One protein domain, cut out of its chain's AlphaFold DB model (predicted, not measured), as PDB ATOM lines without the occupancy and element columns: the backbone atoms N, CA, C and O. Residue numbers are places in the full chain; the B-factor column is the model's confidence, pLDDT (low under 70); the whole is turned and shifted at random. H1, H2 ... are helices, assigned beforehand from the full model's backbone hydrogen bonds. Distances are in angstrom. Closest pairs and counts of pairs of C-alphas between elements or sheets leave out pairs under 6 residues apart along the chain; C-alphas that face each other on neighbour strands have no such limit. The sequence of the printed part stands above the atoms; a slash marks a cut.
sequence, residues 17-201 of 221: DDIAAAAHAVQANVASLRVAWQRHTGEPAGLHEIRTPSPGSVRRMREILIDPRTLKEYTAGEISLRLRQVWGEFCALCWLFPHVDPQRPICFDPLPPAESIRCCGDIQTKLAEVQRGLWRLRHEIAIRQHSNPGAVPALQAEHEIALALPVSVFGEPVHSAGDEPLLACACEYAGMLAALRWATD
ATOM      1  N   ASP A  17      19.251  17.304  12.997       85.00
ATOM      2  CA  ASP A  17      19.294  15.854  12.763       85.00
ATOM      3  C   ASP A  17      20.174  15.477  11.563       85.00
ATOM      4  O   ASP A  17      20.875  14.466  11.589       85.00
ATOM      5  N   ASP A  18      20.160  16.286  10.504       88.88
ATOM      6  CA  ASP A  18      20.979  16.090   9.312       88.88
ATOM      7  C   ASP A  18      22.457  16.357   9.620       88.88
ATOM      8  O   ASP A  18      23.319  15.598   9.176       88.88
ATOM      9  N   ILE A  19      22.755  17.390  10.417       88.56
ATOM     10  CA  ILE A  19      24.119  17.689  10.881       88.56
ATOM     11  C   ILE A  19      24.641  16.551  11.769       88.56
ATOM     12  O   ILE A  19      25.774  16.105  11.591       88.56
ATOM     13  N   ALA A  20      23.810  16.033  12.675       86.25
ATOM     14  CA  ALA A  20      24.147  14.901  13.533       86.25
ATOM     15  C   ALA A  20      24.399  13.617  12.727       86.25
ATOM     16  O   ALA A  20      25.411  12.940  12.917       86.25
ATOM     17  N   ALA A  21      23.519  13.316  11.766       88.00
ATOM     18  CA  ALA A  21      23.676  12.171  10.875       88.00
ATOM     19  C   ALA A  21      24.951  12.277  10.022       88.00
ATOM     20  O   ALA A  21      25.647  11.278   9.829       88.00
ATOM     21  N   ALA A  22      25.286  13.479   9.544       91.12
ATOM     22  CA  ALA A  22      26.541  13.720   8.844       91.12
ATOM     23  C   ALA A  22      27.749  13.525   9.767       91.12
ATOM     24  O   ALA A  22      28.700  12.856   9.372       91.12
ATOM     25  N   ALA A  23      27.704  14.014  11.010       89.50
ATOM     26  CA  ALA A  23      28.793  13.828  11.970       89.50
ATOM     27  C   ALA A  23      29.072  12.340  12.235       89.50
ATOM     28  O   ALA A  23      30.231  11.922  12.242       89.50
ATOM     29  N   HIS A  24      28.024  11.517  12.351       87.75
ATOM     30  CA  HIS A  24      28.150  10.057  12.424       87.75
ATOM     31  C   HIS A  24      28.762   9.434  11.166       87.75
ATOM     32  O   HIS A  24      29.624   8.560  11.278       87.75
ATOM     33  N   ALA A  25      28.338   9.854   9.973       91.62
ATOM     34  CA  ALA A  25      28.899   9.344   8.721       91.62
ATOM     35  C   ALA A  25      30.390   9.710   8.580       91.62
ATOM     36  O   ALA A  25      31.218   8.852   8.269       91.62
ATOM     37  N   VAL A  26      30.762  10.951   8.901       93.00
ATOM     38  CA  VAL A  26      32.157  11.417   8.904       93.00
ATOM     39  C   VAL A  26      32.984  10.673   9.957       93.00
ATOM     40  O   VAL A  26      34.094  10.231   9.669       93.00
ATOM     41  N   GLN A  27      32.442  10.423  11.151       91.06
ATOM     42  CA  GLN A  27      33.101   9.588  12.162       91.06
ATOM     43  C   GLN A  27      33.397   8.173  11.635       91.06
ATOM     44  O   GLN A  27      34.471   7.617  11.896       91.06
ATOM     45  N   ALA A  28      32.466   7.587  10.875       91.62
ATOM     46  CA  ALA A  28      32.670   6.293  10.234       91.62
ATOM     47  C   ALA A  28      33.779   6.337   9.170       91.62
ATOM     48  O   ALA A  28      34.564   5.388   9.066       91.62
ATOM     49  N   ASN A  29      33.913   7.451   8.444       94.31
ATOM     50  CA  ASN A  29      35.040   7.686   7.543       94.31
ATOM     51  C   ASN A  29      36.373   7.778   8.301       94.31
ATOM     52  O   ASN A  29      37.334   7.137   7.879       94.31
ATOM     53  N   VAL A  30      36.434   8.479   9.444       92.69
ATOM     54  CA  VAL A  30      37.643   8.524  10.297       92.69
ATOM     55  C   VAL A  30      38.061   7.109  10.702       92.69
ATOM     56  O   VAL A  30      39.224   6.733  10.558       92.69
ATOM     57  N   ALA A  31      37.117   6.291  11.178       90.31
ATOM     58  CA  ALA A  31      37.403   4.911  11.566       90.31
ATOM     59  C   ALA A  31      37.886   4.061  10.378       90.31
ATOM     60  O   ALA A  31      38.855   3.312  10.506       90.31
ATOM     61  N   SER A  32      37.254   4.210   9.212       92.31
ATOM     62  CA  SER A  32      37.618   3.480   7.992       92.31
ATOM     63  C   SER A  32      39.017   3.849   7.496       92.31
ATOM     64  O   SER A  32      39.808   2.962   7.173       92.31
ATOM     65  N   LEU A  33      39.360   5.140   7.506       93.69
ATOM     66  CA  LEU A  33      40.688   5.638   7.146       93.69
ATOM     67  C   LEU A  33      41.760   5.193   8.144       93.69
ATOM     68  O   LEU A  33      42.849   4.823   7.721       93.69
ATOM     69  N   ARG A  34      41.461   5.126   9.448       91.69
ATOM     70  CA  ARG A  34      42.392   4.570  10.452       91.69
ATOM     71  C   ARG A  34      42.661   3.082  10.240       91.69
ATOM     72  O   ARG A  34      43.793   2.635  10.399       91.69
ATOM     73  N   VAL A  35      41.639   2.312   9.864       90.88
ATOM     74  CA  VAL A  35      41.809   0.897   9.499       90.88
ATOM     75  C   VAL A  35      42.625   0.763   8.212       90.88
ATOM     76  O   VAL A  35      43.473  -0.124   8.127       90.88
ATOM     77  N   ALA A  36      42.401   1.629   7.221       91.75
ATOM     78  CA  ALA A  36      43.219   1.668   6.011       91.75
ATOM     79  C   ALA A  36      44.679   2.002   6.351       91.75
ATOM     80  O   ALA A  36      45.570   1.245   5.988       91.75
ATOM     81  N   TRP A  37      44.920   3.045   7.147       91.94
ATOM     82  CA  TRP A  37      46.249   3.422   7.624       91.94
ATOM     83  C   TRP A  37      46.961   2.251   8.309       91.94
ATOM     84  O   TRP A  37      48.056   1.892   7.891       91.94
ATOM     85  N   GLN A  38      46.297   1.567   9.251       92.00
ATOM     86  CA  GLN A  38      46.846   0.380   9.917       92.00
ATOM     87  C   GLN A  38      47.263  -0.712   8.923       92.00
ATOM     88  O   GLN A  38      48.286  -1.367   9.109       92.00
ATOM     89  N   ARG A  39      46.472  -0.948   7.871       90.94
ATOM     90  CA  ARG A  39      46.813  -1.950   6.846       90.94
ATOM     91  C   ARG A  39      48.047  -1.553   6.039       90.94
ATOM     92  O   ARG A  39      48.774  -2.442   5.612       90.94
ATOM     93  N   HIS A  40      48.268  -0.256   5.831       89.31
ATOM     94  CA  HIS A  40      49.408   0.259   5.074       89.31
ATOM     95  C   HIS A  40      50.689   0.360   5.910       89.31
ATOM     96  O   HIS A  40      51.764   0.079   5.389       89.31
ATOM     97  N   THR A  41      50.596   0.751   7.183       88.44
ATOM     98  CA  THR A  41      51.768   0.943   8.056       88.44
ATOM     99  C   THR A  41      52.113  -0.293   8.886       88.44
ATOM    100  O   THR A  41      53.245  -0.432   9.338       88.44
ATOM    101  N   GLY A  42      51.152  -1.195   9.106       87.75
ATOM    102  CA  GLY A  42      51.275  -2.317  10.040       87.75
ATOM    103  C   GLY A  42      51.099  -1.921  11.511       87.75
ATOM    104  O   GLY A  42      51.034  -2.797  12.374       87.75
ATOM    105  N   GLU A  43      50.976  -0.626  11.814       87.25
ATOM    106  CA  GLU A  43      50.775  -0.134  13.174       87.25
ATOM    107  C   GLU A  43      49.305  -0.262  13.597       87.25
ATOM    108  O   GLU A  43      48.401   0.042  12.815       87.25
ATOM    109  N   PRO A  44      49.009  -0.689  14.839       84.81
ATOM    110  CA  PRO A  44      47.636  -0.763  15.321       84.81
ATOM    111  C   PRO A  44      46.914   0.583  15.190       84.81
ATOM    112  O   PRO A  44      47.409   1.599  15.674       84.81
ATOM    113  N   ALA A  45      45.688   0.591  14.650       76.00
ATOM    114  CA  ALA A  45      44.907   1.820  14.478       76.00
ATOM    115  C   ALA A  45      44.738   2.621  15.784       76.00
ATOM    116  O   ALA A  45      44.611   3.844  15.751       76.00
ATOM    117  N   GLY A  46      44.748   1.945  16.940       72.81
ATOM    118  CA  GLY A  46      44.688   2.557  18.272       72.81
ATOM    119  C   GLY A  46      45.885   3.445  18.641       72.81
ATOM    120  O   GLY A  46      45.741   4.277  19.536       72.81
ATOM    121  N   LEU A  47      47.026   3.297  17.961       78.62
ATOM    122  CA  LEU A  47      48.214   4.134  18.161       78.62
ATOM    123  C   LEU A  47      48.162   5.449  17.383       78.62
ATOM    124  O   LEU A  47      48.906   6.367  17.712       78.62
ATOM    125  N   HIS A  48      47.261   5.566  16.406       83.44
ATOM    126  CA  HIS A  48      47.075   6.809  15.671       83.44
ATOM    127  C   HIS A  48      46.667   7.951  16.623       83.44
ATOM    128  O   HIS A  48      45.847   7.761  17.529       83.44
ATOM    129  N   GLU A  49      47.222   9.146  16.412       83.44
ATOM    130  CA  GLU A  49      46.982  10.322  17.264       83.44
ATOM    131  C   GLU A  49      45.513  10.783  17.231       83.44
ATOM    132  O   GLU A  49      44.936  11.122  18.263       83.44
ATOM    133  N   ILE A  50      44.883  10.717  16.054       86.44
ATOM    134  CA  ILE A  50      43.448  10.958  15.868       86.44
ATOM    135  C   ILE A  50      42.656   9.798  16.471       86.44
ATOM    136  O   ILE A  50      42.751   8.649  16.025       86.44
ATOM    137  N   ARG A  51      41.821  10.121  17.461       77.38
ATOM    138  CA  ARG A  51      40.991   9.159  18.187       77.38
ATOM    139  C   ARG A  51      39.524   9.541  18.084       77.38
ATOM    140  O   ARG A  51      39.125  10.639  18.444       77.38
ATOM    141  N   THR A  52      38.722   8.578  17.656       74.81
ATOM    142  CA  THR A  52      37.259   8.631  17.681       74.81
ATOM    143  C   THR A  52      36.723   7.358  18.333       74.81
ATOM    144  O   THR A  52      37.398   6.318  18.277       74.81
ATOM    145  N   PRO A  53      35.531   7.400  18.958       71.50
ATOM    146  CA  PRO A  53      34.850   6.178  19.359       71.50
ATOM    147  C   PRO A  53      34.499   5.351  18.123       71.50
ATOM    148  O   PRO A  53      34.445   5.870  17.002       71.50
ATOM    149  N   SER A  54      34.229   4.063  18.325       74.50
ATOM    150  CA  SER A  54      33.692   3.223  17.259       74.50
ATOM    151  C   SER A  54      32.402   3.848  16.718       74.50
ATOM    152  O   SER A  54      31.526   4.201  17.511       74.50
ATOM    153  N   PRO A  55      32.276   4.015  15.392       78.38
ATOM    154  CA  PRO A  55      31.061   4.554  14.811       78.38
ATOM    155  C   PRO A  55      29.907   3.567  15.021       78.38
ATOM    156  O   PRO A  55      30.089   2.348  14.951       78.38
ATOM    157  N   GLY A  56      28.712   4.104  15.261       74.81
ATOM    158  CA  GLY A  56      27.475   3.333  15.198       74.81
ATOM    159  C   GLY A  56      27.105   2.951  13.759       74.81
ATOM    160  O   GLY A  56      27.837   3.201  12.801       74.81
ATOM    161  N   SER A  57      25.930   2.345  13.587       81.06
ATOM    162  CA  SER A  57      25.407   2.044  12.248       81.06
ATOM    163  C   SER A  57      24.972   3.320  11.522       81.06
ATOM    164  O   SER A  57      24.045   3.992  11.969       81.06
ATOM    165  N   VAL A  58      25.551   3.599  10.352       84.94
ATOM    166  CA  VAL A  58      25.160   4.747   9.517       84.94
ATOM    167  C   VAL A  58      23.867   4.434   8.749       84.94
ATOM    168  O   VAL A  58      23.842   3.676   7.768       84.94
ATOM    169  N   ARG A  59      22.749   4.993   9.229       83.56
ATOM    170  CA  ARG A  59      21.405   4.793   8.649       83.56
ATOM    171  C   ARG A  59      21.007   5.873   7.638       83.56
ATOM    172  O   ARG A  59      20.274   5.559   6.705       83.56
ATOM    173  N   ARG A  60      21.491   7.106   7.806       85.12
ATOM    174  CA  ARG A  60      21.247   8.279   6.941       85.12
ATOM    175  C   ARG A  60      22.588   8.853   6.462       85.12
ATOM    176  O   ARG A  60      23.615   8.485   7.022       85.12
ATOM    177  N   MET A  61      22.571   9.723   5.449       89.31
ATOM    178  CA  MET A  61      23.765  10.394   4.903       89.31
ATOM    179  C   MET A  61      24.862   9.426   4.420       89.31
ATOM    180  O   MET A  61      26.053   9.633   4.644       89.31
ATOM    181  N   ARG A  62      24.466   8.318   3.778       88.69
ATOM    182  CA  ARG A  62      25.415   7.297   3.287       88.69
ATOM    183  C   ARG A  62      26.269   7.800   2.130       88.69
ATOM    184  O   ARG A  62      27.359   7.290   1.932       88.69
ATOM    185  N   GLU A  63      25.776   8.790   1.403       88.81
ATOM    186  CA  GLU A  63      26.476   9.505   0.340       88.81
ATOM    187  C   GLU A  63      27.737  10.238   0.824       88.81
ATOM    188  O   GLU A  63      28.592  10.555   0.011       88.81
ATOM    189  N   ILE A  64      27.881  10.478   2.134       91.62
ATOM    190  CA  ILE A  64      29.098  11.049   2.734       91.62
ATOM    191  C   ILE A  64      30.191   9.983   2.903       91.62
ATOM    192  O   ILE A  64      31.373  10.308   3.038       91.62
ATOM    193  N   LEU A  65      29.821   8.697   2.944       93.50
ATOM    194  CA  LEU A  65      30.774   7.622   3.195       93.50
ATOM    195  C   LEU A  65      31.747   7.476   2.027       93.50
ATOM    196  O   LEU A  65      31.344   7.403   0.870       93.50
ATOM    197  N   ILE A  66      33.035   7.363   2.349       92.38
ATOM    198  CA  ILE A  66      34.069   7.101   1.347       92.38
ATOM    199  C   ILE A  66      33.854   5.692   0.788       92.38
ATOM    200  O   ILE A  66      33.742   4.728   1.553       92.38
ATOM    201  N   ASP A  67      33.839   5.562  -0.541       91.38
ATOM    202  CA  ASP A  67      33.737   4.258  -1.195       91.38
ATOM    203  C   ASP A  67      34.914   3.355  -0.751       91.38
ATOM    204  O   ASP A  67      36.087   3.727  -0.894       91.38
ATOM    205  N   PRO A  68      34.643   2.141  -0.232       89.00
ATOM    206  CA  PRO A  68      35.680   1.176   0.114       89.00
ATOM    207  C   PRO A  68      36.649   0.832  -1.024       89.00
ATOM    208  O   PRO A  68      37.747   0.349  -0.749       89.00
ATOM    209  N   ARG A  69      36.253   1.008  -2.290       91.69
ATOM    210  CA  ARG A  69      37.125   0.841  -3.461       91.69
ATOM    211  C   ARG A  69      38.168   1.949  -3.516       91.69
ATOM    212  O   ARG A  69      39.350   1.635  -3.571       91.69
ATOM    213  N   THR A  70      37.743   3.200  -3.359       90.00
ATOM    214  CA  THR A  70      38.632   4.366  -3.309       90.00
ATOM    215  C   THR A  70      39.648   4.250  -2.170       90.00
ATOM    216  O   THR A  70      40.831   4.502  -2.369       90.00
ATOM    217  N   LEU A  71      39.234   3.761  -0.992       89.38
ATOM    218  CA  LEU A  71      40.158   3.547   0.134       89.38
ATOM    219  C   LEU A  71      41.297   2.563  -0.169       89.38
ATOM    220  O   LEU A  71      42.350   2.662   0.451       89.38
ATOM    221  N   LYS A  72      41.089   1.594  -1.068       88.31
ATOM    222  CA  LYS A  72      42.125   0.618  -1.455       88.31
ATOM    223  C   LYS A  72      43.122   1.182  -2.463       88.31
ATOM    224  O   LYS A  72      44.188   0.600  -2.632       88.31
ATOM    225  N   GLU A  73      42.740   2.242  -3.161       92.19
ATOM    226  CA  GLU A  73      43.555   2.880  -4.192       92.19
ATOM    227  C   GLU A  73      44.487   3.939  -3.597       92.19
ATOM    228  O   GLU A  73      45.527   4.226  -4.182       92.19
ATOM    229  N   TYR A  74      44.155   4.474  -2.418       93.50
ATOM    230  CA  TYR A  74      44.984   5.464  -1.746       93.50
ATOM    231  C   TYR A  74      46.349   4.914  -1.320       93.50
ATOM    232  O   TYR A  74      46.490   3.841  -0.728       93.50
ATOM    233  N   THR A  75      47.369   5.727  -1.553       92.81
ATOM    234  CA  THR A  75      48.696   5.592  -0.959       92.81
ATOM    235  C   THR A  75      48.665   5.908   0.540       92.81
ATOM    236  O   THR A  75      47.747   6.550   1.050       92.81
ATOM    237  N   ALA A  76      49.716   5.519   1.269       88.81
ATOM    238  CA  ALA A  76      49.837   5.847   2.693       88.81
ATOM    239  C   ALA A  76      49.805   7.370   2.956       88.81
ATOM    240  O   ALA A  76      49.187   7.815   3.923       88.81
ATOM    241  N   GLY A  77      50.420   8.164   2.070       89.19
ATOM    242  CA  GLY A  77      50.398   9.625   2.146       89.19
ATOM    243  C   GLY A  77      48.995  10.197   1.938       89.19
ATOM    244  O   GLY A  77      48.545  11.019   2.732       89.19
ATOM    245  N   GLU A  78      48.261   9.712   0.934       93.19
ATOM    246  CA  GLU A  78      46.872  10.131   0.696       93.19
ATOM    247  C   GLU A  78      45.949   9.746   1.850       93.19
ATOM    248  O   GLU A  78      45.128  10.560   2.260       93.19
ATOM    249  N   ILE A  79      46.112   8.548   2.425       92.88
ATOM    250  CA  ILE A  79      45.358   8.141   3.617       92.88
ATOM    251  C   ILE A  79      45.632   9.108   4.769       92.88
ATOM    252  O   ILE A  79      44.682   9.550   5.410       92.88
ATOM    253  N   SER A  80      46.898   9.459   5.020       91.25
ATOM    254  CA  SER A  80      47.278  10.390   6.090       91.25
ATOM    255  C   SER A  80      46.629  11.768   5.903       91.25
ATOM    256  O   SER A  80      45.941  12.272   6.795       91.25
ATOM    257  N   LEU A  81      46.746  12.350   4.704       92.69
ATOM    258  CA  LEU A  81      46.160  13.657   4.390       92.69
ATOM    259  C   LEU A  81      44.628  13.632   4.414       92.69
ATOM    260  O   LEU A  81      43.992  14.541   4.953       92.69
ATOM    261  N   ARG A  82      44.009  12.573   3.882       94.38
ATOM    262  CA  ARG A  82      42.550  12.420   3.893       94.38
ATOM    263  C   ARG A  82      42.028  12.207   5.306       94.38
ATOM    264  O   ARG A  82      40.978  12.744   5.643       94.38
ATOM    265  N   LEU A  83      42.759  11.482   6.150       94.31
ATOM    266  CA  LEU A  83      42.414  11.308   7.556       94.31
ATOM    267  C   LEU A  83      42.420  12.648   8.299       94.31
ATOM    268  O   LEU A  83      41.481  12.911   9.044       94.31
ATOM    269  N   ARG A  84      43.401  13.520   8.035       94.81
ATOM    270  CA  ARG A  84      43.431  14.898   8.554       94.81
ATOM    271  C   ARG A  84      42.247  15.724   8.064       94.81
ATOM    272  O   ARG A  84      41.572  16.364   8.862       94.81
ATOM    273  N   GLN A  85      41.924  15.649   6.776       95.44
ATOM    274  CA  GLN A  85      40.756  16.342   6.234       95.44
ATOM    275  C   GLN A  85      39.447  15.896   6.900       95.44
ATOM    276  O   GLN A  85      38.705  16.725   7.421       95.44
ATOM    277  N   VAL A  86      39.177  14.590   6.927       95.12
ATOM    278  CA  VAL A  86      37.947  14.030   7.511       95.12
ATOM    279  C   VAL A  86      37.893  14.278   9.021       95.12
ATOM    280  O   VAL A  86      36.822  14.490   9.588       95.12
ATOM    281  N   TRP A  87      39.043  14.314   9.694       94.25
ATOM    282  CA  TRP A  87      39.117  14.732  11.089       94.25
ATOM    283  C   TRP A  87      38.715  16.197  11.285       94.25
ATOM    284  O   TRP A  87      37.950  16.495  12.200       94.25
ATOM    285  N   GLY A  88      39.148  17.094  10.399       94.19
ATOM    286  CA  GLY A  88      38.701  18.486  10.376       94.19
ATOM    287  C   GLY A  88      37.192  18.625  10.149       94.19
ATOM    288  O   GLY A  88      36.530  19.368  10.875       94.19
ATOM    289  N   GLU A  89      36.632  17.864   9.202       95.00
ATOM    290  CA  GLU A  89      35.180  17.789   8.963       95.00
ATOM    291  C   GLU A  89      34.445  17.372  10.243       95.00
ATOM    292  O   GLU A  89      33.500  18.037  10.671       95.00
ATOM    293  N   PHE A  90      34.922  16.308  10.897       92.31
ATOM    294  CA  PHE A  90      34.347  15.815  12.141       92.31
ATOM    295  C   PHE A  90      34.416  16.881  13.234       92.31
ATOM    296  O   PHE A  90      33.384  17.240  13.794       92.31
ATOM    297  N   CYS A  91      35.595  17.455  13.491       90.69
ATOM    298  CA  CYS A  91      35.786  18.496  14.501       90.69
ATOM    299  C   CYS A  91      34.850  19.690  14.293       90.69
ATOM    300  O   CYS A  91      34.270  20.182  15.258       90.69
ATOM    301  N   ALA A  92      34.677  20.143  13.049       93.00
ATOM    302  CA  ALA A  92      33.770  21.238  12.727       93.00
ATOM    303  C   ALA A  92      32.304  20.882  12.986       93.00
ATOM    304  O   ALA A  92      31.603  21.667  13.622       93.00
ATOM    305  N   LEU A  93      31.848  19.702  12.548       91.31
ATOM    306  CA  LEU A  93      30.479  19.251  12.809       91.31
ATOM    307  C   LEU A  93      30.212  19.112  14.309       91.31
ATOM    308  O   LEU A  93      29.167  19.538  14.779       91.31
ATOM    309  N   CYS A  94      31.175  18.589  15.068       87.31
ATOM    310  CA  CYS A  94      31.090  18.483  16.524       87.31
ATOM    311  C   CYS A  94      31.049  19.860  17.189       87.31
ATOM    312  O   CYS A  94      30.240  20.092  18.078       87.31
ATOM    313  N   TRP A  95      31.888  20.792  16.727       89.62
ATOM    314  CA  TRP A  95      31.961  22.147  17.265       89.62
ATOM    315  C   TRP A  95      30.637  22.906  17.135       89.62
ATOM    316  O   TRP A  95      30.354  23.755  17.983       89.62
ATOM    317  N   LEU A  96      29.804  22.597  16.132       88.94
ATOM    318  CA  LEU A  96      28.461  23.178  15.999       88.94
ATOM    319  C   LEU A  96      27.567  22.880  17.207       88.94
ATOM    320  O   LEU A  96      26.645  23.649  17.464       88.94
ATOM    321  N   PHE A  97      27.854  21.826  17.969       85.06
ATOM    322  CA  PHE A  97      27.151  21.482  19.197       85.06
ATOM    323  C   PHE A  97      27.947  22.027  20.402       85.06
ATOM    324  O   PHE A  97      29.057  21.580  20.688       85.06
ATOM    325  N   PRO A  98      27.429  23.023  21.142       76.19
ATOM    326  CA  PRO A  98      28.203  23.757  22.145       76.19
ATOM    327  C   PRO A  98      28.647  22.916  23.349       76.19
ATOM    328  O   PRO A  98      29.602  23.295  24.027       76.19
ATOM    329  N   HIS A  99      27.975  21.794  23.611       73.38
ATOM    330  CA  HIS A  99      28.255  20.890  24.732       73.38
ATOM    331  C   HIS A  99      29.085  19.666  24.338       73.38
ATOM    332  O   HIS A  99      29.378  18.812  25.176       73.38
ATOM    333  N   VAL A 100      29.481  19.591  23.071       68.94
ATOM    334  CA  VAL A 100      30.176  18.455  22.496       68.94
ATOM    335  C   VAL A 100      31.666  18.776  22.422       68.94
ATOM    336  O   VAL A 100      32.102  19.669  21.699       68.94
ATOM    337  N   ASP A 101      32.459  18.044  23.202       66.00
ATOM    338  CA  ASP A 101      33.919  18.099  23.135       66.00
ATOM    339  C   ASP A 101      34.395  17.129  22.037       66.00
ATOM    340  O   ASP A 101      34.225  15.924  22.210       66.00
ATOM    341  N   PRO A 102      34.997  17.598  20.928       60.41
ATOM    342  CA  PRO A 102      35.462  16.731  19.841       60.41
ATOM    343  C   PRO A 102      36.589  15.776  20.261       60.41
ATOM    344  O   PRO A 102      36.804  14.760  19.600       60.41
ATOM    345  N   GLN A 103      37.305  16.067  21.354       58.75
ATOM    346  CA  GLN A 103      38.315  15.168  21.921       58.75
ATOM    347  C   GLN A 103      37.706  14.103  22.839       58.75
ATOM    348  O   GLN A 103      38.384  13.135  23.200       58.75
ATOM    349  N   ARG A 104      36.431  14.249  23.216       57.88
ATOM    350  CA  ARG A 104      35.686  13.242  23.972       57.88
ATOM    351  C   ARG A 104      34.732  12.506  23.035       57.88
ATOM    352  O   ARG A 104      34.067  13.115  22.210       57.88
ATOM    353  N   PRO A 105      34.652  11.176  23.135       50.47
ATOM    354  CA  PRO A 105      33.846  10.378  22.231       50.47
ATOM    355  C   PRO A 105      32.366  10.775  22.279       50.47
ATOM    356  O   PRO A 105      31.712  10.646  23.311       50.47
ATOM    357  N   ILE A 106      31.848  11.237  21.144       55.44
ATOM    358  CA  ILE A 106      30.477  11.722  21.010       55.44
ATOM    359  C   ILE A 106      29.583  10.550  20.651       55.44
ATOM    360  O   ILE A 106      29.784   9.877  19.639       55.44
ATOM    361  N   CYS A 107      28.574  10.321  21.476       59.16
ATOM    362  CA  CYS A 107      27.455   9.473  21.122       59.16
ATOM    363  C   CYS A 107      26.338  10.393  20.625       59.16
ATOM    364  O   CYS A 107      25.543  10.859  21.431       59.16
ATOM    365  N   PHE A 108      26.268  10.673  19.316       60.31
ATOM    366  CA  PHE A 108      25.135  11.448  18.770       60.31
ATOM    367  C   PHE A 108      23.813  10.655  18.753       60.31
ATOM    368  O   PHE A 108      22.852  11.093  18.132       60.31
ATOM    369  N   ASP A 109      23.747   9.484  19.399       58.69
ATOM    370  CA  ASP A 109      22.515   8.701  19.490       58.69
ATOM    371  C   ASP A 109      22.211   8.266  20.934       58.69
ATOM    372  O   ASP A 109      22.976   7.480  21.506       58.69
ATOM    373  N   PRO A 110      21.090   8.720  21.523       57.03
ATOM    374  CA  PRO A 110      20.283   9.869  21.101       57.03
ATOM    375  C   PRO A 110      20.944  11.193  21.516       57.03
ATOM    376  O   PRO A 110      21.376  11.336  22.663       57.03
ATOM    377  N   LEU A 111      20.962  12.183  20.615       59.00
ATOM    378  CA  LEU A 111      21.206  13.574  21.009       59.00
ATOM    379  C   LEU A 111      20.147  13.986  22.046       59.00
ATOM    380  O   LEU A 111      18.951  13.780  21.807       59.00
ATOM    381  N   PRO A 112      20.538  14.544  23.205       55.47
ATOM    382  CA  PRO A 112      19.578  15.041  24.174       55.47
ATOM    383  C   PRO A 112      18.624  16.054  23.512       55.47
ATOM    384  O   PRO A 112      19.080  16.903  22.747       55.47
ATOM    385  N   PRO A 113      17.319  16.047  23.839       52.09
ATOM    386  CA  PRO A 113      16.303  16.907  23.210       52.09
ATOM    387  C   PRO A 113      16.494  18.425  23.425       52.09
ATOM    388  O   PRO A 113      15.646  19.212  23.017       52.09
ATOM    389  N   ALA A 114      17.587  18.842  24.070       54.03
ATOM    390  CA  ALA A 114      17.927  20.225  24.382       54.03
ATOM    391  C   ALA A 114      19.184  20.731  23.650       54.03
ATOM    392  O   ALA A 114      19.640  21.837  23.939       54.03
ATOM    393  N   GLU A 115      19.773  19.957  22.733       65.44
ATOM    394  CA  GLU A 115      20.949  20.438  22.011       65.44
ATOM    395  C   GLU A 115      20.563  21.429  20.910       65.44
ATOM    396  O   GLU A 115      20.034  21.078  19.857       65.44
ATOM    397  N   SER A 116      20.842  22.705  21.167       69.75
ATOM    398  CA  SER A 116      20.851  23.751  20.151       69.75
ATOM    399  C   SER A 116      22.208  23.786  19.460       69.75
ATOM    400  O   SER A 116      23.239  23.779  20.135       69.75
ATOM    401  N   ILE A 117      22.223  23.932  18.137       80.00
ATOM    402  CA  ILE A 117      23.444  24.336  17.434       80.00
ATOM    403  C   ILE A 117      23.882  25.735  17.886       80.00
ATOM    404  O   ILE A 117      23.060  26.554  18.311       80.00
ATOM    405  N   ARG A 118      25.181  26.023  17.779       82.88
ATOM    406  CA  ARG A 118      25.723  27.377  17.967       82.88
ATOM    407  C   ARG A 118      24.990  28.380  17.077       82.88
ATOM    408  O   ARG A 118      24.515  28.041  15.993       82.88
ATOM    409  N   CYS A 119      24.893  29.625  17.539       79.94
ATOM    410  CA  CYS A 119      24.134  30.637  16.817       79.94
ATOM    411  C   CYS A 119      24.821  31.015  15.491       79.94
ATOM    412  O   CYS A 119      26.031  30.850  15.332       79.94
ATOM    413  N   CYS A 120      24.063  31.570  14.537       79.62
ATOM    414  CA  CYS A 120      24.595  31.946  13.221       79.62
ATOM    415  C   CYS A 120      25.816  32.880  13.305       79.62
ATOM    416  O   CYS A 120      26.730  32.747  12.495       79.62
ATOM    417  N   GLY A 121      25.843  33.790  14.287       80.75
ATOM    418  CA  GLY A 121      26.972  34.694  14.519       80.75
ATOM    419  C   GLY A 121      28.259  33.941  14.856       80.75
ATOM    420  O   GLY A 121      29.276  34.153  14.201       80.75
ATOM    421  N   ASP A 122      28.194  32.993  15.796       86.25
ATOM    422  CA  ASP A 122      29.341  32.161  16.177       86.25
ATOM    423  C   ASP A 122      29.872  31.375  14.975       86.25
ATOM    424  O   ASP A 122      31.081  31.304  14.748       86.25
ATOM    425  N   ILE A 123      28.966  30.796  14.178       86.06
ATOM    426  CA  ILE A 123      29.349  29.998  13.011       86.06
ATOM    427  C   ILE A 123      30.007  30.874  11.939       86.06
ATOM    428  O   ILE A 123      31.022  30.474  11.371       86.06
ATOM    429  N   GLN A 124      29.492  32.081  11.686       85.12
ATOM    430  CA  GLN A 124      30.122  33.039  10.772       85.12
ATOM    431  C   GLN A 124      31.510  33.468  11.262       85.12
ATOM    432  O   GLN A 124      32.456  33.502  10.473       85.12
ATOM    433  N   THR A 125      31.667  33.735  12.563       88.62
ATOM    434  CA  THR A 125      32.978  34.022  13.159       88.62
ATOM    435  C   THR A 125      33.940  32.851  12.967       88.62
ATOM    436  O   THR A 125      35.087  33.068  12.568       88.62
ATOM    437  N   LYS A 126      33.482  31.612  13.178       90.56
ATOM    438  CA  LYS A 126      34.312  30.417  12.998       90.56
ATOM    439  C   LYS A 126      34.674  30.166  11.538       90.56
ATOM    440  O   LYS A 126      35.821  29.835  11.253       90.56
ATOM    441  N   LEU A 127      33.744  30.372  10.606       89.38
ATOM    442  CA  LEU A 127      34.017  30.332   9.168       89.38
ATOM    443  C   LEU A 127      35.124  31.322   8.795       89.38
ATOM    444  O   LEU A 127      36.099  30.927   8.159       89.38
ATOM    445  N   ALA A 128      35.029  32.572   9.254       87.56
ATOM    446  CA  ALA A 128      36.048  33.586   9.001       87.56
ATOM    447  C   ALA A 128      37.407  33.231   9.637       87.56
ATOM    448  O   ALA A 128      38.457  33.456   9.035       87.56
ATOM    449  N   GLU A 129      37.414  32.661  10.845       90.12
ATOM    450  CA  GLU A 129      38.621  32.139  11.498       90.12
ATOM    451  C   GLU A 129      39.289  31.039  10.657       90.12
ATOM    452  O   GLU A 129      40.474  31.149  10.343       90.12
ATOM    453  N   VAL A 130      38.526  30.023  10.239       92.00
ATOM    454  CA  VAL A 130      39.023  28.900   9.428       92.00
ATOM    455  C   VAL A 130      39.522  29.384   8.067       92.00
ATOM    456  O   VAL A 130      40.609  29.003   7.643       92.00
ATOM    457  N   GLN A 131      38.787  30.269   7.391       90.44
ATOM    458  CA  GLN A 131      39.209  30.828   6.103       90.44
ATOM    459  C   GLN A 131      40.518  31.615   6.218       90.44
ATOM    460  O   GLN A 131      41.421  31.416   5.403       90.44
ATOM    461  N   ARG A 132      40.657  32.468   7.244       88.50
ATOM    462  CA  ARG A 132      41.902  33.213   7.497       88.50
ATOM    463  C   ARG A 132      43.067  32.286   7.822       88.50
ATOM    464  O   ARG A 132      44.159  32.489   7.297       88.50
ATOM    465  N   GLY A 133      42.839  31.261   8.642       90.69
ATOM    466  CA  GLY A 133      43.855  30.258   8.951       90.69
ATOM    467  C   GLY A 133      44.314  29.506   7.704       90.69
ATOM    468  O   GLY A 133      45.510  29.445   7.434       90.69
ATOM    469  N   LEU A 134      43.378  29.026   6.883       91.12
ATOM    470  CA  LEU A 134      43.695  28.312   5.646       91.12
ATOM    471  C   LEU A 134      44.433  29.202   4.639       91.12
ATOM    472  O   LEU A 134      45.383  28.749   4.001       91.12
ATOM    473  N   TRP A 135      44.048  30.474   4.523       89.44
ATOM    474  CA  TRP A 135      44.801  31.445   3.733       89.44
ATOM    475  C   TRP A 135      46.234  31.614   4.260       89.44
ATOM    476  O   TRP A 135      47.182  31.514   3.483       89.44
ATOM    477  N   ARG A 136      46.417  31.774   5.578       90.06
ATOM    478  CA  ARG A 136      47.747  31.927   6.188       90.06
ATOM    479  C   ARG A 136      48.642  30.704   5.975       90.06
ATOM    480  O   ARG A 136      49.835  30.874   5.717       90.06
ATOM    481  N   LEU A 137      48.076  29.500   6.077       91.12
ATOM    482  CA  LEU A 137      48.768  28.234   5.814       91.12
ATOM    483  C   LEU A 137      49.191  28.139   4.342       91.12
ATOM    484  O   LEU A 137      50.344  27.832   4.051       91.12
ATOM    485  N   ARG A 138      48.293  28.474   3.405       87.12
ATOM    486  CA  ARG A 138      48.599  28.508   1.963       87.12
ATOM    487  C   ARG A 138      49.707  29.499   1.631       87.12
ATOM    488  O   ARG A 138      50.585  29.174   0.840       87.12
ATOM    489  N   HIS A 139      49.668  30.681   2.239       87.44
ATOM    490  CA  HIS A 139      50.710  31.693   2.084       87.44
ATOM    491  C   HIS A 139      52.072  31.189   2.565       87.44
ATOM    492  O   HIS A 139      53.071  31.346   1.867       87.44
ATOM    493  N   GLU A 140      52.114  30.521   3.721       89.75
ATOM    494  CA  GLU A 140      53.347  29.927   4.248       89.75
ATOM    495  C   GLU A 140      53.926  28.876   3.288       89.75
ATOM    496  O   GLU A 140      55.111  28.919   2.964       89.75
ATOM    497  N   ILE A 141      53.081  27.976   2.774       87.56
ATOM    498  CA  ILE A 141      53.479  26.963   1.784       87.56
ATOM    499  C   ILE A 141      54.027  27.632   0.517       87.56
ATOM    500  O   ILE A 141      55.086  27.244   0.027       87.56
ATOM    501  N   ALA A 142      53.333  28.650   0.001       84.56
ATOM    502  CA  ALA A 142      53.742  29.355  -1.210       84.56
ATOM    503  C   ALA A 142      55.115  30.019  -1.038       84.56
ATOM    504  O   ALA A 142      55.988  29.875  -1.891       84.56
ATOM    505  N   ILE A 143      55.349  30.687   0.094       85.81
ATOM    506  CA  ILE A 143      56.639  31.318   0.392       85.81
ATOM    507  C   ILE A 143      57.773  30.297   0.421       85.81
ATOM    508  O   ILE A 143      58.827  30.562  -0.151       85.81
ATOM    509  N   ARG A 144      57.566  29.125   1.029       85.69
ATOM    510  CA  ARG A 144      58.592  28.068   1.095       85.69
ATOM    511  C   ARG A 144      58.939  27.484  -0.272       85.69
ATOM    512  O   ARG A 144      60.069  27.059  -0.489       85.69
ATOM    513  N   GLN A 145      57.991  27.492  -1.207       83.69
ATOM    514  CA  GLN A 145      58.207  27.040  -2.584       83.69
ATOM    515  C   GLN A 145      58.993  28.054  -3.432       83.69
ATOM    516  O   GLN A 145      59.522  27.692  -4.486       83.69
ATOM    517  N   HIS A 146      59.109  29.308  -2.988       80.31
ATOM    518  CA  HIS A 146      59.826  30.358  -3.703       80.31
ATOM    519  C   HIS A 146      61.173  30.669  -3.046       80.31
ATOM    520  O   HIS A 146      61.245  31.165  -1.929       80.31
ATOM    521  N   SER A 147      62.266  30.485  -3.790       66.31
ATOM    522  CA  SER A 147      63.622  30.789  -3.306       66.31
ATOM    523  C   SER A 147      63.853  32.281  -3.018       66.31
ATOM    524  O   SER A 147      64.783  32.623  -2.295       66.31
ATOM    525  N   ASN A 148      63.035  33.173  -3.596       67.56
ATOM    526  CA  ASN A 148      63.089  34.613  -3.338       67.56
ATOM    527  C   ASN A 148      61.671  35.232  -3.294       67.56
ATOM    528  O   ASN A 148      61.214  35.809  -4.283       67.56
ATOM    529  N   PRO A 149      60.946  35.097  -2.170       60.44
ATOM    530  CA  PRO A 149      59.546  35.518  -2.045       60.44
ATOM    531  C   PRO A 149      59.331  37.021  -2.280       60.44
ATOM    532  O   PRO A 149      58.321  37.420  -2.853       60.44
ATOM    533  N   GLY A 150      60.315  37.853  -1.910       60.78
ATOM    534  CA  GLY A 150      60.298  39.306  -2.138       60.78
ATOM    535  C   GLY A 150      60.442  39.722  -3.607       60.78
ATOM    536  O   GLY A 150      60.343  40.899  -3.926       60.78
ATOM    537  N   ALA A 151      60.669  38.777  -4.526       60.81
ATOM    538  CA  ALA A 151      60.664  39.048  -5.962       60.81
ATOM    539  C   ALA A 151      59.258  38.946  -6.589       60.81
ATOM    540  O   ALA A 151      59.103  39.252  -7.771       60.81
ATOM    541  N   VAL A 152      58.241  38.523  -5.824       67.94
ATOM    542  CA  VAL A 152      56.847  38.417  -6.279       67.94
ATOM    543  C   VAL A 152      56.017  39.506  -5.583       67.94
ATOM    544  O   VAL A 152      55.614  39.321  -4.433       67.94
ATOM    545  N   PRO A 153      55.715  40.637  -6.254       66.38
ATOM    546  CA  PRO A 153      55.057  41.786  -5.624       66.38
ATOM    547  C   PRO A 153      53.723  41.457  -4.940       66.38
ATOM    548  O   PRO A 153      53.415  42.018  -3.892       66.38
ATOM    549  N   ALA A 154      52.953  40.518  -5.502       69.69
ATOM    550  CA  ALA A 154      51.698  40.050  -4.913       69.69
ATOM    551  C   ALA A 154      51.914  39.348  -3.559       69.69
ATOM    552  O   ALA A 154      51.231  39.666  -2.589       69.69
ATOM    553  N   LEU A 155      52.917  38.465  -3.462       69.62
ATOM    554  CA  LEU A 155      53.238  37.766  -2.214       69.62
ATOM    555  C   LEU A 155      53.795  38.717  -1.160       69.62
ATOM    556  O   LEU A 155      53.566  38.503   0.023       69.62
ATOM    557  N   GLN A 156      54.502  39.774  -1.563       70.50
ATOM    558  CA  GLN A 156      55.075  40.730  -0.620       70.50
ATOM    559  C   GLN A 156      54.009  41.596   0.065       70.50
ATOM    560  O   GLN A 156      54.072  41.771   1.279       70.50
ATOM    561  N   ALA A 157      53.004  42.068  -0.679       71.75
ATOM    562  CA  ALA A 157      51.867  42.790  -0.101       71.75
ATOM    563  C   ALA A 157      51.036  41.898   0.842       71.75
ATOM    564  O   ALA A 157      50.608  42.331   1.910       71.75
ATOM    565  N   GLU A 158      50.851  40.630   0.475       78.62
ATOM    566  CA  GLU A 158      50.163  39.640   1.310       78.62
ATOM    567  C   GLU A 158      50.991  39.222   2.537       78.62
ATOM    568  O   GLU A 158      50.432  38.861   3.573       78.62
ATOM    569  N   HIS A 159      52.322  39.313   2.462       79.94
ATOM    570  CA  HIS A 159      53.217  38.863   3.523       79.94
ATOM    571  C   HIS A 159      53.084  39.664   4.812       79.94
ATOM    572  O   HIS A 159      53.015  39.064   5.882       79.94
ATOM    573  N   GLU A 160      52.987  40.989   4.733       76.81
ATOM    574  CA  GLU A 160      52.818  41.828   5.925       76.81
ATOM    575  C   GLU A 160      51.507  41.506   6.658       76.81
ATOM    576  O   GLU A 160      51.491  41.348   7.881       76.81
ATOM    577  N   ILE A 161      50.421  41.303   5.903       80.25
ATOM    578  CA  ILE A 161      49.113  40.901   6.438       80.25
ATOM    579  C   ILE A 161      49.204  39.508   7.074       80.25
ATOM    580  O   ILE A 161      48.689  39.279   8.168       80.25
ATOM    581  N   ALA A 162      49.890  38.573   6.417       81.44
ATOM    582  CA  ALA A 162      50.069  37.216   6.912       81.44
ATOM    583  C   ALA A 162      50.881  37.161   8.212       81.44
ATOM    584  O   ALA A 162      50.539  36.395   9.114       81.44
ATOM    585  N   LEU A 163      51.938  37.968   8.337       79.50
ATOM    586  CA  LEU A 163      52.741  38.041   9.559       79.50
ATOM    587  C   LEU A 163      51.952  38.601  10.748       79.50
ATOM    588  O   LEU A 163      52.205  38.203  11.884       79.50
ATOM    589  N   ALA A 164      50.980  39.480  10.497       80.19
ATOM    590  CA  ALA A 164      50.116  40.034  11.533       80.19
ATOM    591  C   ALA A 164      49.047  39.047  12.045       80.19
ATOM    592  O   ALA A 164      48.427  39.306  13.077       80.19
ATOM    593  N   LEU A 165      48.817  37.921  11.354       83.19
ATOM    594  CA  LEU A 165      47.839  36.908  11.751       83.19
ATOM    595  C   LEU A 165      48.499  35.791  12.579       83.19
ATOM    596  O   LEU A 165      49.228  34.962  12.022       83.19
ATOM    597  N   PRO A 166      48.215  35.701  13.892       84.75
ATOM    598  CA  PRO A 166      48.716  34.610  14.711       84.75
ATOM    599  C   PRO A 166      47.964  33.319  14.365       84.75
ATOM    600  O   PRO A 166      46.801  33.141  14.721       84.75
ATOM    601  N   VAL A 167      48.643  32.410  13.667       90.06
ATOM    602  CA  VAL A 167      48.162  31.054  13.379       90.06
ATOM    603  C   VAL A 167      49.174  30.062  13.925       90.06
ATOM    604  O   VAL A 167      50.380  30.217  13.711       90.06
ATOM    605  N   SER A 168      48.678  29.053  14.636       90.31
ATOM    606  CA  SER A 168      49.481  27.943  15.133       90.31
ATOM    607  C   SER A 168      49.147  26.643  14.404       90.31
ATOM    608  O   SER A 168      48.013  26.401  13.997       90.31
ATOM    609  N   VAL A 169      50.161  25.803  14.241       92.12
ATOM    610  CA  VAL A 169      50.086  24.438  13.729       92.12
ATOM    611  C   VAL A 169      50.434  23.530  14.900       92.12
ATOM    612  O   VAL A 169      51.560  23.547  15.384       92.12
ATOM    613  N   PHE A 170      49.440  22.807  15.418       87.25
ATOM    614  CA  PHE A 170      49.590  21.878  16.549       87.25
ATOM    615  C   PHE A 170      50.319  22.458  17.780       87.25
ATOM    616  O   PHE A 170      51.058  21.764  18.468       87.25
ATOM    617  N   GLY A 171      50.070  23.737  18.080       87.44
ATOM    618  CA  GLY A 171      50.640  24.436  19.240       87.44
ATOM    619  C   GLY A 171      51.904  25.245  18.947       87.44
ATOM    620  O   GLY A 171      52.322  26.026  19.798       87.44
ATOM    621  N   GLU A 172      52.465  25.140  17.744       91.88
ATOM    622  CA  GLU A 172      53.646  25.898  17.324       91.88
ATOM    623  C   GLU A 172      53.274  27.014  16.341       91.88
ATOM    624  O   GLU A 172      52.312  26.864  15.587       91.88
ATOM    625  N   PRO A 173      53.996  28.145  16.299       91.81
ATOM    626  CA  PRO A 173      53.778  29.166  15.276       91.81
ATOM    627  C   PRO A 173      53.883  28.609  13.846       91.81
ATOM    628  O   PRO A 173      54.785  27.841  13.524       91.81
ATOM    629  N   VAL A 174      53.000  29.050  12.943       92.12
ATOM    630  CA  VAL A 174      52.943  28.547  11.553       92.12
ATOM    631  C   VAL A 174      54.281  28.619  10.799       92.12
ATOM    632  O   VAL A 174      54.595  27.736  10.009       92.12
ATOM    633  N   HIS A 175      55.095  29.641  11.072       88.94
ATOM    634  CA  HIS A 175      56.389  29.843  10.416       88.94
ATOM    635  C   HIS A 175      57.490  28.904  10.934       88.94
ATOM    636  O   HIS A 175      58.477  28.696  10.236       88.94
ATOM    637  N   SER A 176      57.344  28.339  12.139       90.62
ATOM    638  CA  SER A 176      58.302  27.382  12.710       90.62
ATOM    639  C   SER A 176      57.924  25.924  12.450       90.62
ATOM    640  O   SER A 176      58.770  25.047  12.590       90.62
ATOM    641  N   ALA A 177      56.673  25.660  12.066       92.19
ATOM    642  CA  ALA A 177      56.187  24.312  11.803       92.19
ATOM    643  C   ALA A 177      56.874  23.682  10.580       92.19
ATOM    644  O   ALA A 177      57.108  24.353   9.571       92.19
ATOM    645  N   GLY A 178      57.153  22.377  10.638       91.25
ATOM    646  CA  GLY A 178      57.639  21.612   9.485       91.25
ATOM    647  C   GLY A 178      56.600  21.504   8.359       91.25
ATOM    648  O   GLY A 178      55.410  21.723   8.581       91.25
ATOM    649  N   ASP A 179      57.039  21.139   7.153       91.06
ATOM    650  CA  ASP A 179      56.166  21.070   5.968       91.06
ATOM    651  C   ASP A 179      55.040  20.034   6.108       91.06
ATOM    652  O   ASP A 179      53.907  20.286   5.703       91.06
ATOM    653  N   GLU A 180      55.326  18.885   6.721       90.75
ATOM    654  CA  GLU A 180      54.329  17.837   6.950       90.75
ATOM    655  C   GLU A 180      53.233  18.281   7.945       90.75
ATOM    656  O   GLU A 180      52.058  18.236   7.570       90.75
ATOM    657  N   PRO A 181      53.552  18.795   9.155       92.00
ATOM    658  CA  PRO A 181      52.560  19.407  10.041       92.00
ATOM    659  C   PRO A 181      51.758  20.537   9.389       92.00
ATOM    660  O   PRO A 181      50.550  20.648   9.608       92.00
ATOM    661  N   LEU A 182      52.415  21.369   8.577       92.81
ATOM    662  CA  LEU A 182      51.781  22.483   7.877       92.81
ATOM    663  C   LEU A 182      50.726  21.984   6.883       92.81
ATOM    664  O   LEU A 182      49.595  22.477   6.879       92.81
ATOM    665  N   LEU A 183      51.071  20.974   6.080       92.62
ATOM    666  CA  LEU A 183      50.154  20.353   5.131       92.62
ATOM    667  C   LEU A 183      49.012  19.614   5.844       92.62
ATOM    668  O   LEU A 183      47.854  19.760   5.456       92.62
ATOM    669  N   ALA A 184      49.310  18.882   6.919       92.75
ATOM    670  CA  ALA A 184      48.307  18.203   7.735       92.75
ATOM    671  C   ALA A 184      47.289  19.187   8.341       92.75
ATOM    672  O   ALA A 184      46.081  18.964   8.248       92.75
ATOM    673  N   CYS A 185      47.761  20.303   8.904       94.31
ATOM    674  CA  CYS A 185      46.907  21.363   9.441       94.31
ATOM    675  C   CYS A 185      46.073  22.034   8.338       94.31
ATOM    676  O   CYS A 185      44.881  22.280   8.522       94.31
ATOM    677  N   ALA A 186      46.652  22.258   7.153       93.75
ATOM    678  CA  ALA A 186      45.904  22.767   6.008       93.75
ATOM    679  C   ALA A 186      44.771  21.811   5.602       93.75
ATOM    680  O   ALA A 186      43.660  22.276   5.359       93.75
ATOM    681  N   CYS A 187      45.009  20.494   5.593       94.69
ATOM    682  CA  CYS A 187      43.968  19.495   5.355       94.69
ATOM    683  C   CYS A 187      42.860  19.542   6.421       94.69
ATOM    684  O   CYS A 187      41.686  19.521   6.056       94.69
ATOM    685  N   GLU A 188      43.196  19.660   7.710       95.38
ATOM    686  CA  GLU A 188      42.198  19.812   8.783       95.38
ATOM    687  C   GLU A 188      41.331  21.062   8.579       95.38
ATOM    688  O   GLU A 188      40.103  20.970   8.556       95.38
ATOM    689  N   TYR A 189      41.946  22.223   8.343       94.88
ATOM    690  CA  TYR A 189      41.226  23.480   8.106       94.88
ATOM    691  C   TYR A 189      40.354  23.421   6.850       94.88
ATOM    692  O   TYR A 189      39.240  23.945   6.830       94.88
ATOM    693  N   ALA A 190      40.849  22.762   5.808       94.00
ATOM    694  CA  ALA A 190      40.115  22.504   4.585       94.00
ATOM    695  C   ALA A 190      38.842  21.685   4.895       94.00
ATOM    696  O   ALA A 190      37.739  22.105   4.542       94.00
ATOM    697  N   GLY A 191      38.964  20.577   5.629       95.31
ATOM    698  CA  GLY A 191      37.814  19.778   6.061       95.31
ATOM    699  C   GLY A 191      36.824  20.556   6.936       95.31
ATOM    700  O   GLY A 191      35.611  20.486   6.726       95.31
ATOM    701  N   MET A 192      37.330  21.371   7.866       95.25
ATOM    702  CA  MET A 192      36.493  22.243   8.694       95.25
ATOM    703  C   MET A 192      35.681  23.226   7.845       95.25
ATOM    704  O   MET A 192      34.488  23.411   8.084       95.25
ATOM    705  N   LEU A 193      36.312  23.848   6.844       94.25
ATOM    706  CA  LEU A 193      35.648  24.782   5.938       94.25
ATOM    707  C   LEU A 193      34.512  24.099   5.168       94.25
ATOM    708  O   LEU A 193      33.413  24.655   5.099       94.25
ATOM    709  N   ALA A 194      34.767  22.893   4.648       93.38
ATOM    710  CA  ALA A 194      33.778  22.087   3.937       93.38
ATOM    711  C   ALA A 194      32.536  21.848   4.804       93.38
ATOM    712  O   ALA A 194      31.415  22.196   4.428       93.38
ATOM    713  N   ALA A 195      32.758  21.313   6.006       94.12
ATOM    714  CA  ALA A 195      31.701  20.944   6.933       94.12
ATOM    715  C   ALA A 195      30.877  22.153   7.400       94.12
ATOM    716  O   ALA A 195      29.647  22.096   7.406       94.12
ATOM    717  N   LEU A 196      31.530  23.267   7.751       92.44
ATOM    718  CA  LEU A 196      30.834  24.480   8.193       92.44
ATOM    719  C   LEU A 196      29.975  25.083   7.073       92.44
ATOM    720  O   LEU A 196      28.836  25.486   7.316       92.44
ATOM    721  N   ARG A 197      30.477  25.125   5.835       90.81
ATOM    722  CA  ARG A 197      29.699  25.617   4.685       90.81
ATOM    723  C   ARG A 197      28.528  24.709   4.346       90.81
ATOM    724  O   ARG A 197      27.421  25.201   4.156       90.81
ATOM    725  N   TRP A 198      28.750  23.398   4.346       92.12
ATOM    726  CA  TRP A 198      27.686  22.421   4.131       92.12
ATOM    727  C   TRP A 198      26.574  22.539   5.183       92.12
ATOM    728  O   TRP A 198      25.391  22.457   4.846       92.12
ATOM    729  N   ALA A 199      26.939  22.746   6.454       90.44
ATOM    730  CA  ALA A 199      25.983  22.848   7.554       90.44
ATOM    731  C   ALA A 199      25.174  24.156   7.518       90.44
ATOM    732  O   ALA A 199      23.984  24.162   7.835       90.44
ATOM    733  N   THR A 200      25.812  25.263   7.131       87.75
ATOM    734  CA  THR A 200      25.193  26.601   7.131       87.75
ATOM    735  C   THR A 200      24.363  26.914   5.894       87.75
ATOM    736  O   THR A 200      23.558  27.841   5.938       87.75
ATOM    737  N   ASP A 201      24.519  26.163   4.806       87.19
ATOM    738  CA  ASP A 201      23.776  26.406   3.575       87.19
ATOM    739  C   ASP A 201      23.406  25.090   2.871       87.19
ATOM    740  O   ASP A 201      24.218  24.422   2.228       87.19
TER     741      ASP A 201
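This is residues 17 to 201 of the 221 residues of an uncharacterized protein of Phycisphaerae bacterium RAS2 (UniProt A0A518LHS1). Four long helices stand side by side in one row, a slab in the order H4, H6, H3, H1. The smaller H5 packs on H4 beyond one end of the row, the very short H2 sits by residues 33 to 36 of H1, and residues 42 to 67 fold back alongside H1. The printed part has 185 residues, with six named helices in the order H1 to H6 and no named strand: all helix. It is compact, with a radius of gyration of the C-alphas of 17.8 A and spans of 55 by 43 by 27 A.

H4, the longest helix, covers residues 120 to 145, 37.5 A, from C-alpha 120 at (24.595, 31.946, 13.221). H6, residues 179 to 200, measures 31.5 A and ends at C-alpha 200, (25.193, 26.601, 7.131). H3, residues 76 to 95, measures 28.2 A; H1, residues 17 to 41, measures 36.0 A and begins at C-alpha 17, (19.294, 15.854, 12.763). H5 covers residues 153 to 164 and H2 residues 68 to 73.

H4 touches H6, opposite ways at a shallow tilt of 29 degrees; the closest C-alphas, of Leu 134 and Tyr 189, are 6.0 A apart. With residues 136 to 143 alone H4 touches H5, closest at the C-alphas of Arg 136 and Ala 162, 5.8 A. H6, H3 and H1 form a bundle, a group of helices side by side. H6 touches H3, the same way at a steep tilt of 42 degrees, with the C-alphas of Gly 88 and Glu 188 closest at 4.1 A. H3 touches H1, opposite ways at a shallow tilt of 24 degrees, closest at the C-alphas of Ala 23 and Leu 93, 5.7 A. H1 and H2 only just touch, with 3 pairs of C-alphas within 8 A; the closest are those of Ala 36 and Leu 71, 6.9 A. H1 and H4 are apart. Every O i to N i+4 pair is within hydrogen-bond range in H1, H3, H4 and H6, against 1 of 2 in H2 and 6 of 8 in H5.

The two C-alphas farthest apart, of Pro 113 and Ala 151, are 57.5 A apart. The printed part has no cut. The links H1 to H2, H3 to H4 and H5 to H6 are long. Residues 100 to 116 and 147 to 155 have pLDDT under 70; the mean of the printed part is 84.4.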